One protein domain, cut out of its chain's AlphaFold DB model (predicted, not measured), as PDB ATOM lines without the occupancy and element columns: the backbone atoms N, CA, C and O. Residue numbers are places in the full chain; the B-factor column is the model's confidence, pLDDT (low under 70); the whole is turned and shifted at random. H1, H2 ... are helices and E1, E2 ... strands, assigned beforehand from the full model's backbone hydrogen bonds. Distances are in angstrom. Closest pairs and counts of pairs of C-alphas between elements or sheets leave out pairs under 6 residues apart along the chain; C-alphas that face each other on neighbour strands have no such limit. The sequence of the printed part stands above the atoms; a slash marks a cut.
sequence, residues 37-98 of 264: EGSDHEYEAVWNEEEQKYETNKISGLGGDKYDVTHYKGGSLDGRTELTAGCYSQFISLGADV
ATOM      1  N   GLU A  37     152.600 127.842 123.657       38.84
ATOM      2  CA  GLU A  37     153.441 128.211 124.795       38.84
ATOM      3  C   GLU A  37     154.356 129.348 124.344       38.84
ATOM      4  O   GLU A  37     155.307 129.167 123.583       38.84
ATOM      5  N   GLY A  38     154.017 130.548 124.796       41.28
ATOM      6  CA  GLY A  38     154.784 131.755 124.574       41.28
ATOM      7  C   GLY A  38     154.269 132.822 125.516       41.28
ATOM      8  O   GLY A  38     153.538 133.704 125.084       41.28
ATOM      9  N   SER A  39     154.653 132.699 126.788       46.56
ATOM     10  CA  SER A  39     154.585 133.759 127.796       46.56
ATOM     11  C   SER A  39     154.850 135.115 127.147       46.56
ATOM     12  O   SER A  39     155.861 135.239 126.448       46.56
ATOM     13  N   ASP A  40     153.915 136.058 127.302       50.72
ATOM     14  CA  ASP A  40     154.036 137.527 127.283       50.72
ATOM     15  C   ASP A  40     152.902 138.163 126.456       50.72
ATOM     16  O   ASP A  40     152.696 137.780 125.300       50.72
ATOM     17  N   HIS A  41     152.243 139.195 126.986       75.06
ATOM     18  CA  HIS A  41     151.023 139.732 126.387       75.06
ATOM     19  C   HIS A  41     150.961 141.280 126.356       75.06
ATOM     20  O   HIS A  41     149.889 141.870 126.454       75.06
ATOM     21  N   GLU A  42     152.092 141.973 126.151       91.69
ATOM     22  CA  GLU A  42     152.106 143.380 125.704       91.69
ATOM     23  C   GLU A  42     152.680 143.516 124.290       91.69
ATOM     24  O   GLU A  42     153.792 143.057 124.011       91.69
ATOM     25  N   TYR A  43     151.962 144.213 123.411       93.38
ATOM     26  CA  TYR A  43     152.318 144.412 122.009       93.38
ATOM     27  C   TYR A  43     152.277 145.887 121.611       93.38
ATOM     28  O   TYR A  43     151.437 146.662 122.066       93.38
ATOM     29  N   GLU A  44     153.138 146.271 120.675       95.00
ATOM     30  CA  GLU A  44     152.981 147.476 119.871       95.00
ATOM     31  C   GLU A  44     152.458 147.098 118.481       95.00
ATOM     32  O   GLU A  44     153.099 146.343 117.755       95.00
ATOM     33  N   ALA A  45     151.294 147.637 118.116       96.06
ATOM     34  CA  ALA A  45     150.673 147.503 116.805       96.06
ATOM     35  C   ALA A  45     150.899 148.785 115.993       96.06
ATOM     36  O   ALA A  45     150.346 149.840 116.321       96.06
ATOM     37  N   VAL A  46     151.694 148.711 114.928       96.94
ATOM     38  CA  VAL A  46     152.005 149.855 114.059       96.94
ATOM     39  C   VAL A  46     151.241 149.727 112.748       96.94
ATOM     40  O   VAL A  46     151.251 148.676 112.117       96.94
ATOM     41  N   TRP A  47     150.546 150.789 112.349       97.50
ATOM     42  CA  TRP A  47     149.821 150.834 111.084       97.50
ATOM     43  C   TRP A  47     150.790 150.871 109.898       97.50
ATOM     44  O   TRP A  47     151.592 151.799 109.783       97.50
ATOM     45  N   ASN A  48     150.680 149.887 109.007       96.94
ATOM     46  CA  ASN A  48     151.339 149.875 107.709       96.94
ATOM     47  C   ASN A  48     150.369 150.433 106.653       96.94
ATOM     48  O   ASN A  48     149.333 149.831 106.359       96.94
ATOM     49  N   GLU A  49     150.698 151.598 106.089       95.00
ATOM     50  CA  GLU A  49     149.873 152.259 105.071       95.00
ATOM     51  C   GLU A  49     149.875 151.531 103.720       95.00
ATOM     52  O   GLU A  49     148.876 151.586 103.008       95.00
ATOM     53  N   GLU A  50     150.949 150.836 103.354       95.56
ATOM     54  CA  GLU A  50     151.028 150.121 102.075       95.56
ATOM     55  C   GLU A  50     150.162 148.858 102.102       95.56
ATOM     56  O   GLU A  50     149.398 148.593 101.175       95.56
ATOM     57  N   GLU A  51     150.235 148.110 103.202       95.12
ATOM     58  CA  GLU A  51     149.512 146.848 103.373       95.12
ATOM     59  C   GLU A  51     148.121 147.014 104.004       95.12
ATOM     60  O   GLU A  51     147.373 146.041 104.108       95.12
ATOM     61  N   GLN A  52     147.763 148.238 104.418       94.19
ATOM     62  CA  GLN A  52     146.491 148.578 105.070       94.19
ATOM     63  C   GLN A  52     146.175 147.662 106.266       94.19
ATOM     64  O   GLN A  52     145.034 147.231 106.465       94.19
ATOM     65  N   LYS A  53     147.197 147.346 107.068       94.50
ATOM     66  CA  LYS A  53     147.085 146.447 108.223       94.50
ATOM     67  C   LYS A  53     147.974 146.901 109.378       94.50
ATOM     68  O   LYS A  53     148.917 147.665 109.190       94.50
ATOM     69  N   TYR A  54     147.679 146.407 110.576       94.88
ATOM     70  CA  TYR A  54     148.558 146.578 111.730       94.88
ATOM     71  C   TYR A  54     149.606 145.465 111.781       94.88
ATOM     72  O   TYR A  54     149.270 144.286 111.676       94.88
ATOM     73  N   GLU A  55     150.862 145.847 111.986       95.31
ATOM     74  CA  GLU A  55     151.969 144.944 112.294       95.31
ATOM     75  C   GLU A  55     152.227 144.954 113.799       95.31
ATOM     76  O   GLU A  55     152.451 146.015 114.388       95.31
ATOM     77  N   THR A  56     152.169 143.782 114.429       92.94
ATOM     78  CA  THR A  56     152.287 143.635 115.880       92.94
ATOM     79  C   THR A  56     153.664 143.119 116.276       92.94
ATOM     80  O   THR A  56     154.144 142.108 115.771       92.94
ATOM     81  N   ASN A  57     154.289 143.803 117.230       91.44
ATOM     82  CA  ASN A  57     155.552 143.401 117.833       91.44
ATOM     83  C   ASN A  57     155.377 143.286 119.339       91.44
ATOM     84  O   ASN A  57     154.847 144.192 119.976       91.44
ATOM     85  N   LYS A  58     155.832 142.180 119.917       90.94
ATOM     86  CA  LYS A  58     155.781 141.968 121.362       90.94
ATOM     87  C   LYS A  58     156.816 142.846 122.063       90.94
ATOM     88  O   LYS A  58     157.959 142.911 121.610       90.94
ATOM     89  N   ILE A  59     156.421 143.510 123.145       90.50
ATOM     90  CA  ILE A  59     157.272 144.467 123.866       90.50
ATOM     91  C   ILE A  59     157.473 144.131 125.347       90.50
ATOM     92  O   ILE A  59     158.501 144.513 125.902       90.50
ATOM     93  N   SER A  60     156.550 143.411 125.990       90.62
ATOM     94  CA  SER A  60     156.706 142.980 127.386       90.62
ATOM     95  C   SER A  60     155.772 141.818 127.745       90.62
ATOM     96  O   SER A  60     154.892 141.460 126.964       90.62
ATOM     97  N   GLY A  61     155.960 141.265 128.949       89.12
ATOM     98  CA  GLY A  61     155.129 140.215 129.535       89.12
ATOM     99  C   GLY A  61     153.883 140.678 130.300       89.12
ATOM    100  O   GLY A  61     153.325 139.884 131.059       89.12
ATOM    101  N   LEU A  62     153.443 141.936 130.153       91.44
ATOM    102  CA  LEU A  62     152.238 142.423 130.837       91.44
ATOM    103  C   LEU A  62     151.030 141.540 130.530       91.44
ATOM    104  O   LEU A  62     150.856 141.111 129.399       91.44
ATOM    105  N   GLY A  63     150.180 141.312 131.528       87.88
ATOM    106  CA  GLY A  63     148.987 140.476 131.379       87.88
ATOM    107  C   GLY A  63     149.232 138.982 131.596       87.88
ATOM    108  O   GLY A  63     148.274 138.257 131.878       87.88
ATOM    109  N   GLY A  64     150.494 138.532 131.604       87.00
ATOM    110  CA  GLY A  64     150.840 137.130 131.848       87.00
ATOM    111  C   GLY A  64     150.178 136.232 130.811       87.00
ATOM    112  O   GLY A  64     150.287 136.544 129.643       87.00
ATOM    113  N   ASP A  65     149.456 135.194 131.241       87.25
ATOM    114  CA  ASP A  65     148.625 134.336 130.372       87.25
ATOM    115  C   ASP A  65     147.126 134.708 130.432       87.25
ATOM    116  O   ASP A  65     146.252 133.932 130.039       87.25
ATOM    117  N   LYS A  66     146.788 135.850 131.050       90.50
ATOM    118  CA  LYS A  66     145.403 136.187 131.422       90.50
ATOM    119  C   LYS A  66     144.718 137.086 130.394       90.50
ATOM    120  O   LYS A  66     143.514 136.953 130.196       90.50
ATOM    121  N   TYR A  67     145.449 138.027 129.801       92.62
ATOM    122  CA  TYR A  67     144.926 138.984 128.824       92.62
ATOM    123  C   TYR A  67     146.054 139.639 128.021       92.62
ATOM    124  O   TYR A  67     147.158 139.793 128.535       92.62
ATOM    125  N   ASP A  68     145.721 140.102 126.817       93.88
ATOM    126  CA  ASP A  68     146.566 140.893 125.924       93.88
ATOM    127  C   ASP A  68     146.410 142.394 126.132       93.88
ATOM    128  O   ASP A  68     145.317 142.898 126.396       93.88
ATOM    129  N   VAL A  69     147.511 143.116 125.948       95.38
ATOM    130  CA  VAL A  69     147.611 144.574 125.945       95.38
ATOM    131  C   VAL A  69     148.242 145.008 124.628       95.38
ATOM    132  O   VAL A  69     149.436 144.844 124.414       95.38
ATOM    133  N   THR A  70     147.455 145.591 123.729       95.81
ATOM    134  CA  THR A  70     147.939 146.034 122.413       95.81
ATOM    135  C   THR A  70     147.916 147.550 122.302       95.81
ATOM    136  O   THR A  70     146.862 148.178 122.378       95.81
ATOM    137  N   HIS A  71     149.078 148.159 122.088       96.38
ATOM    138  CA  HIS A  71     149.247 149.598 121.925       96.38
ATOM    139  C   HIS A  71     149.284 149.999 120.453       96.38
ATOM    140  O   HIS A  71     150.240 149.681 119.749       96.38
ATOM    141  N   TYR A  72     148.309 150.783 120.007       95.56
ATOM    142  CA  TYR A  72     148.188 151.175 118.606       95.56
ATOM    143  C   TYR A  72     148.939 152.470 118.294       95.56
ATOM    144  O   TYR A  72     148.875 153.452 119.042       95.56
ATOM    145  N   LYS A  73     149.644 152.466 117.162       95.00
ATOM    146  CA  LYS A  73     150.350 153.613 116.591       95.00
ATOM    147  C   LYS A  73     149.979 153.758 115.115       95.00
ATOM    148  O   LYS A  73     150.195 152.842 114.327       95.00
ATOM    149  N   GLY A  74     149.462 154.922 114.740       94.75
ATOM    150  CA  GLY A  74     148.933 155.208 113.410       94.75
ATOM    151  C   GLY A  74     147.568 154.565 113.128       94.75
ATOM    152  O   GLY A  74     147.013 153.804 113.930       94.75
ATOM    153  N   GLY A  75     147.013 154.887 111.959       94.56
ATOM    154  CA  GLY A  75     145.692 154.420 111.535       94.56
ATOM    155  C   GLY A  75     144.548 154.950 112.411       94.56
ATOM    156  O   GLY A  75     144.674 155.959 113.104       94.56
ATOM    157  N   SER A  76     143.400 154.271 112.380       94.31
ATOM    158  CA  SER A  76     142.175 154.702 113.078       94.31
ATOM    159  C   SER A  76     142.206 154.493 114.599       94.31
ATOM    160  O   SER A  76     141.403 155.092 115.321       94.31
ATOM    161  N   LEU A  77     143.120 153.653 115.090       94.50
ATOM    162  CA  LEU A  77     143.282 153.326 116.506       94.50
ATOM    163  C   LEU A  77     144.449 154.066 117.172       94.50
ATOM    164  O   LEU A  77     144.748 153.779 118.328       94.50
ATOM    165  N   ASP A  78     145.093 155.013 116.484       93.81
ATOM    166  CA  ASP A  78     146.278 155.708 116.993       93.81
ATOM    167  C   ASP A  78     146.103 156.242 118.429       93.81
ATOM    168  O   ASP A  78     145.069 156.814 118.792       93.81
ATOM    169  N   GLY A  79     147.115 156.006 119.267       89.62
ATOM    170  CA  GLY A  79     147.151 156.414 120.674       89.62
ATOM    171  C   GLY A  79     146.308 155.559 121.630       89.62
ATOM    172  O   GLY A  79     146.434 155.702 122.853       89.62
ATOM    173  N   ARG A  80     145.480 154.643 121.113       94.25
ATOM    174  CA  ARG A  80     144.655 153.754 121.937       94.25
ATOM    175  C   ARG A  80     145.431 152.527 122.391       94.25
ATOM    176  O   ARG A  80     146.448 152.130 121.828       94.25
ATOM    177  N   THR A  81     144.929 151.905 123.443       96.50
ATOM    178  CA  THR A  81     145.389 150.590 123.893       96.50
ATOM    179  C   THR A  81     144.200 149.674 124.035       96.50
ATOM    180  O   THR A  81     143.223 150.062 124.661       96.50
ATOM    181  N   GLU A  82     144.257 148.501 123.430       96.81
ATOM    182  CA  GLU A  82     143.234 147.474 123.572       96.81
ATOM    183  C   GLU A  82     143.668 146.462 124.626       96.81
ATOM    184  O   GLU A  82     144.823 146.048 124.657       96.81
ATOM    185  N   LEU A  83     142.738 146.110 125.504       96.25
ATOM    186  CA  LEU A  83     142.841 144.992 126.425       96.25
ATOM    187  C   LEU A  83     141.973 143.870 125.866       96.25
ATOM    188  O   LEU A  83     140.790 144.126 125.635       96.25
ATOM    189  N   THR A  84     142.513 142.668 125.687       94.75
ATOM    190  CA  THR A  84     141.782 141.546 125.076       94.75
ATOM    191  C   THR A  84     141.910 140.284 125.915       94.75
ATOM    192  O   THR A  84     142.996 139.935 126.355       94.75
ATOM    193  N   ALA A  85     140.805 139.571 126.125       90.81
ATOM    194  CA  ALA A  85     140.815 138.217 126.672       90.81
ATOM    195  C   ALA A  85     139.802 137.362 125.898       90.81
ATOM    196  O   ALA A  85     138.594 137.624 125.915       90.81
ATOM    197  N   GLY A  86     140.294 136.360 125.165       88.06
ATOM    198  CA  GLY A  86     139.470 135.578 124.242       88.06
ATOM    199  C   GLY A  86     138.823 136.462 123.168       88.06
ATOM    200  O   GLY A  86     139.517 137.114 122.397       88.06
ATOM    201  N   CYS A  87     137.488 136.487 123.108       90.06
ATOM    202  CA  CYS A  87     136.732 137.333 122.173       90.06
ATOM    203  C   CYS A  87     136.291 138.683 122.762       90.06
ATOM    204  O   CYS A  87     135.588 139.441 122.092       90.06
ATOM    205  N   TYR A  88     136.623 138.963 124.024       94.12
ATOM    206  CA  TYR A  88     136.246 140.204 124.688       94.12
ATOM    207  C   TYR A  88     137.371 141.218 124.568       94.12
ATOM    208  O   TYR A  88     138.527 140.871 124.805       94.12
ATOM    209  N   SER A  89     137.029 142.472 124.271       95.75
ATOM    210  CA  SER A  89     138.009 143.552 124.271       95.75
ATOM    211  C   SER A  89     137.482 144.869 124.833       95.75
ATOM    212  O   SER A  89     136.276 145.135 124.867       95.75
ATOM    213  N   GLN A  90     138.407 145.693 125.321       97.25
ATOM    214  CA  GLN A  90     138.148 147.032 125.837       97.25
ATOM    215  C   GLN A  90     139.260 147.996 125.441       97.25
ATOM    216  O   GLN A  90     140.438 147.691 125.577       97.25
ATOM    217  N   PHE A  91     138.896 149.219 125.052       95.44
ATOM    218  CA  PHE A  91     139.881 150.249 124.717       95.44
ATOM    219  C   PHE A  91     140.179 151.193 125.882       95.44
ATOM    220  O   PHE A  91     139.277 151.675 126.564       95.44
ATOM    221  N   ILE A  92     141.437 151.578 126.028       93.62
ATOM    222  CA  ILE A  92     141.927 152.720 126.794       93.62
ATOM    223  C   ILE A  92     142.267 153.821 125.790       93.62
ATOM    224  O   ILE A  92     143.141 153.649 124.943       93.62
ATOM    225  N   SER A  93     141.581 154.962 125.872       86.06
ATOM    226  CA  SER A  93     141.739 156.044 124.888       86.06
ATOM    227  C   SER A  93     143.101 156.741 124.953       86.06
ATOM    228  O   SER A  93     143.552 157.261 123.944       86.06
ATOM    229  N   LEU A  94     143.739 156.757 126.127       79.62
ATOM    230  CA  LEU A  94     145.047 157.372 126.371       79.62
ATOM    231  C   LEU A  94     145.986 156.344 127.002       79.62
ATOM    232  O   LEU A  94     146.514 156.539 128.093       79.62
ATOM    233  N   GLY A  95     146.159 155.193 126.352       76.62
ATOM    234  CA  GLY A  95     146.964 154.111 126.923       76.62
ATOM    235  C   GLY A  95     148.430 154.494 127.125       76.62
ATOM    236  O   GLY A  95     149.062 154.039 128.076       76.62
ATOM    237  N   ALA A  96     148.940 155.429 126.316       80.31
ATOM    238  CA  ALA A  96     150.252 156.027 126.522       80.31
ATOM    239  C   ALA A  96     150.365 156.911 127.757       80.31
ATOM    240  O   ALA A  96     151.491 157.211 128.136       80.31
ATOM    241  N   ASP A  97     149.261 157.304 128.398       83.75
ATOM    242  CA  ASP A  97     149.268 158.063 129.649       83.75
ATOM    243  C   ASP A  97     149.288 157.186 130.893       83.75
ATOM    244  O   ASP A  97     149.663 157.692 131.950       83.75
ATOM    245  N   VAL A  98     148.960 155.895 130.760       86.94
ATOM    246  CA  VAL A  98     148.728 154.994 131.898       86.94
ATOM    247  C   VAL A  98     149.469 153.654 131.826       86.94
ATOM    248  O   VAL A  98     149.691 153.062 132.871       86.94
TER     249      VAL A  98
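This is residues 37 to 98 of the 264 residues of an uncharacterized protein of Mesonia sp (UniProt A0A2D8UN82). One strongly twisted sheet of five strands makes the body, fanning round from E2 at one edge to E5 at the other, where the strands' lines have turned by 98 degrees. The hairpin E1 and E2 makes one side of this sheet and the meander E3, E4 and E5 the other, while the short helix H1, at the end of the printed part, only grazes the sheet. The printed part has 62 residues, with five named strands and then one named helix along it; the sheet's order is E2, E1, E3, E4, E5, mixed, and the class is mostly strand. The whole is compact and rounded, with a radius of gyration of the C-alphas of 11.5 A and spans of 32 by 25 by 21 A.

E1 is residues 42 to 48, 19.1 A long, and begins at C-alpha 42 at (152.106, 143.380, 125.704). E2, the longest strand, is residues 53 to 60 and measures 21.7 A. E3 is residues 68 to 73, 16.2 A, with C-alpha 68 at (146.566, 140.893, 125.924). E4 is residues 81 to 85, 13.5 A, and E5 is residues 88 to 92, 13.9 A. H1 is residues 95 to 98, 5.4 A, ending at C-alpha 98 at (148.728, 154.994, 131.898).

E1 and E2 form a hairpin, antiparallel at 154 degrees, with N 44 and O 57 2.8 A apart, within hydrogen-bond range. E1 and E3 are parallel neighbours at 33 degrees, with N 45 and O 71 at 2.8 A. E3, E4 and E5 form a meander, each strand the antiparallel neighbour of the one before. E3 and E4 stand at 154 degrees, with N 70 and O 82 at 2.8 A; E4 and E5 stand at 160 degrees, with N 92 and O 81 at 2.7 A. E2 and E5 are the edge strands and are apart. E2 and E3 are only just apart, their closest C-alphas 8.2 A from each other. H1 grazes the sheet with residues 95 to 98; its closest C-alphas to E4 are those of Gly 95 and Thr 81, 4.9 A. H1 is too short for any O i to N i+4 pair; its one O i to N i+3 pair is within range.

The C-alphas of Glu 50 and Lys 66 are the two farthest apart, at 33.0 A. The printed part has no cut and no long link. The mean pLDDT of the printed part is 89.0, and residues 37 to 40 are under 70.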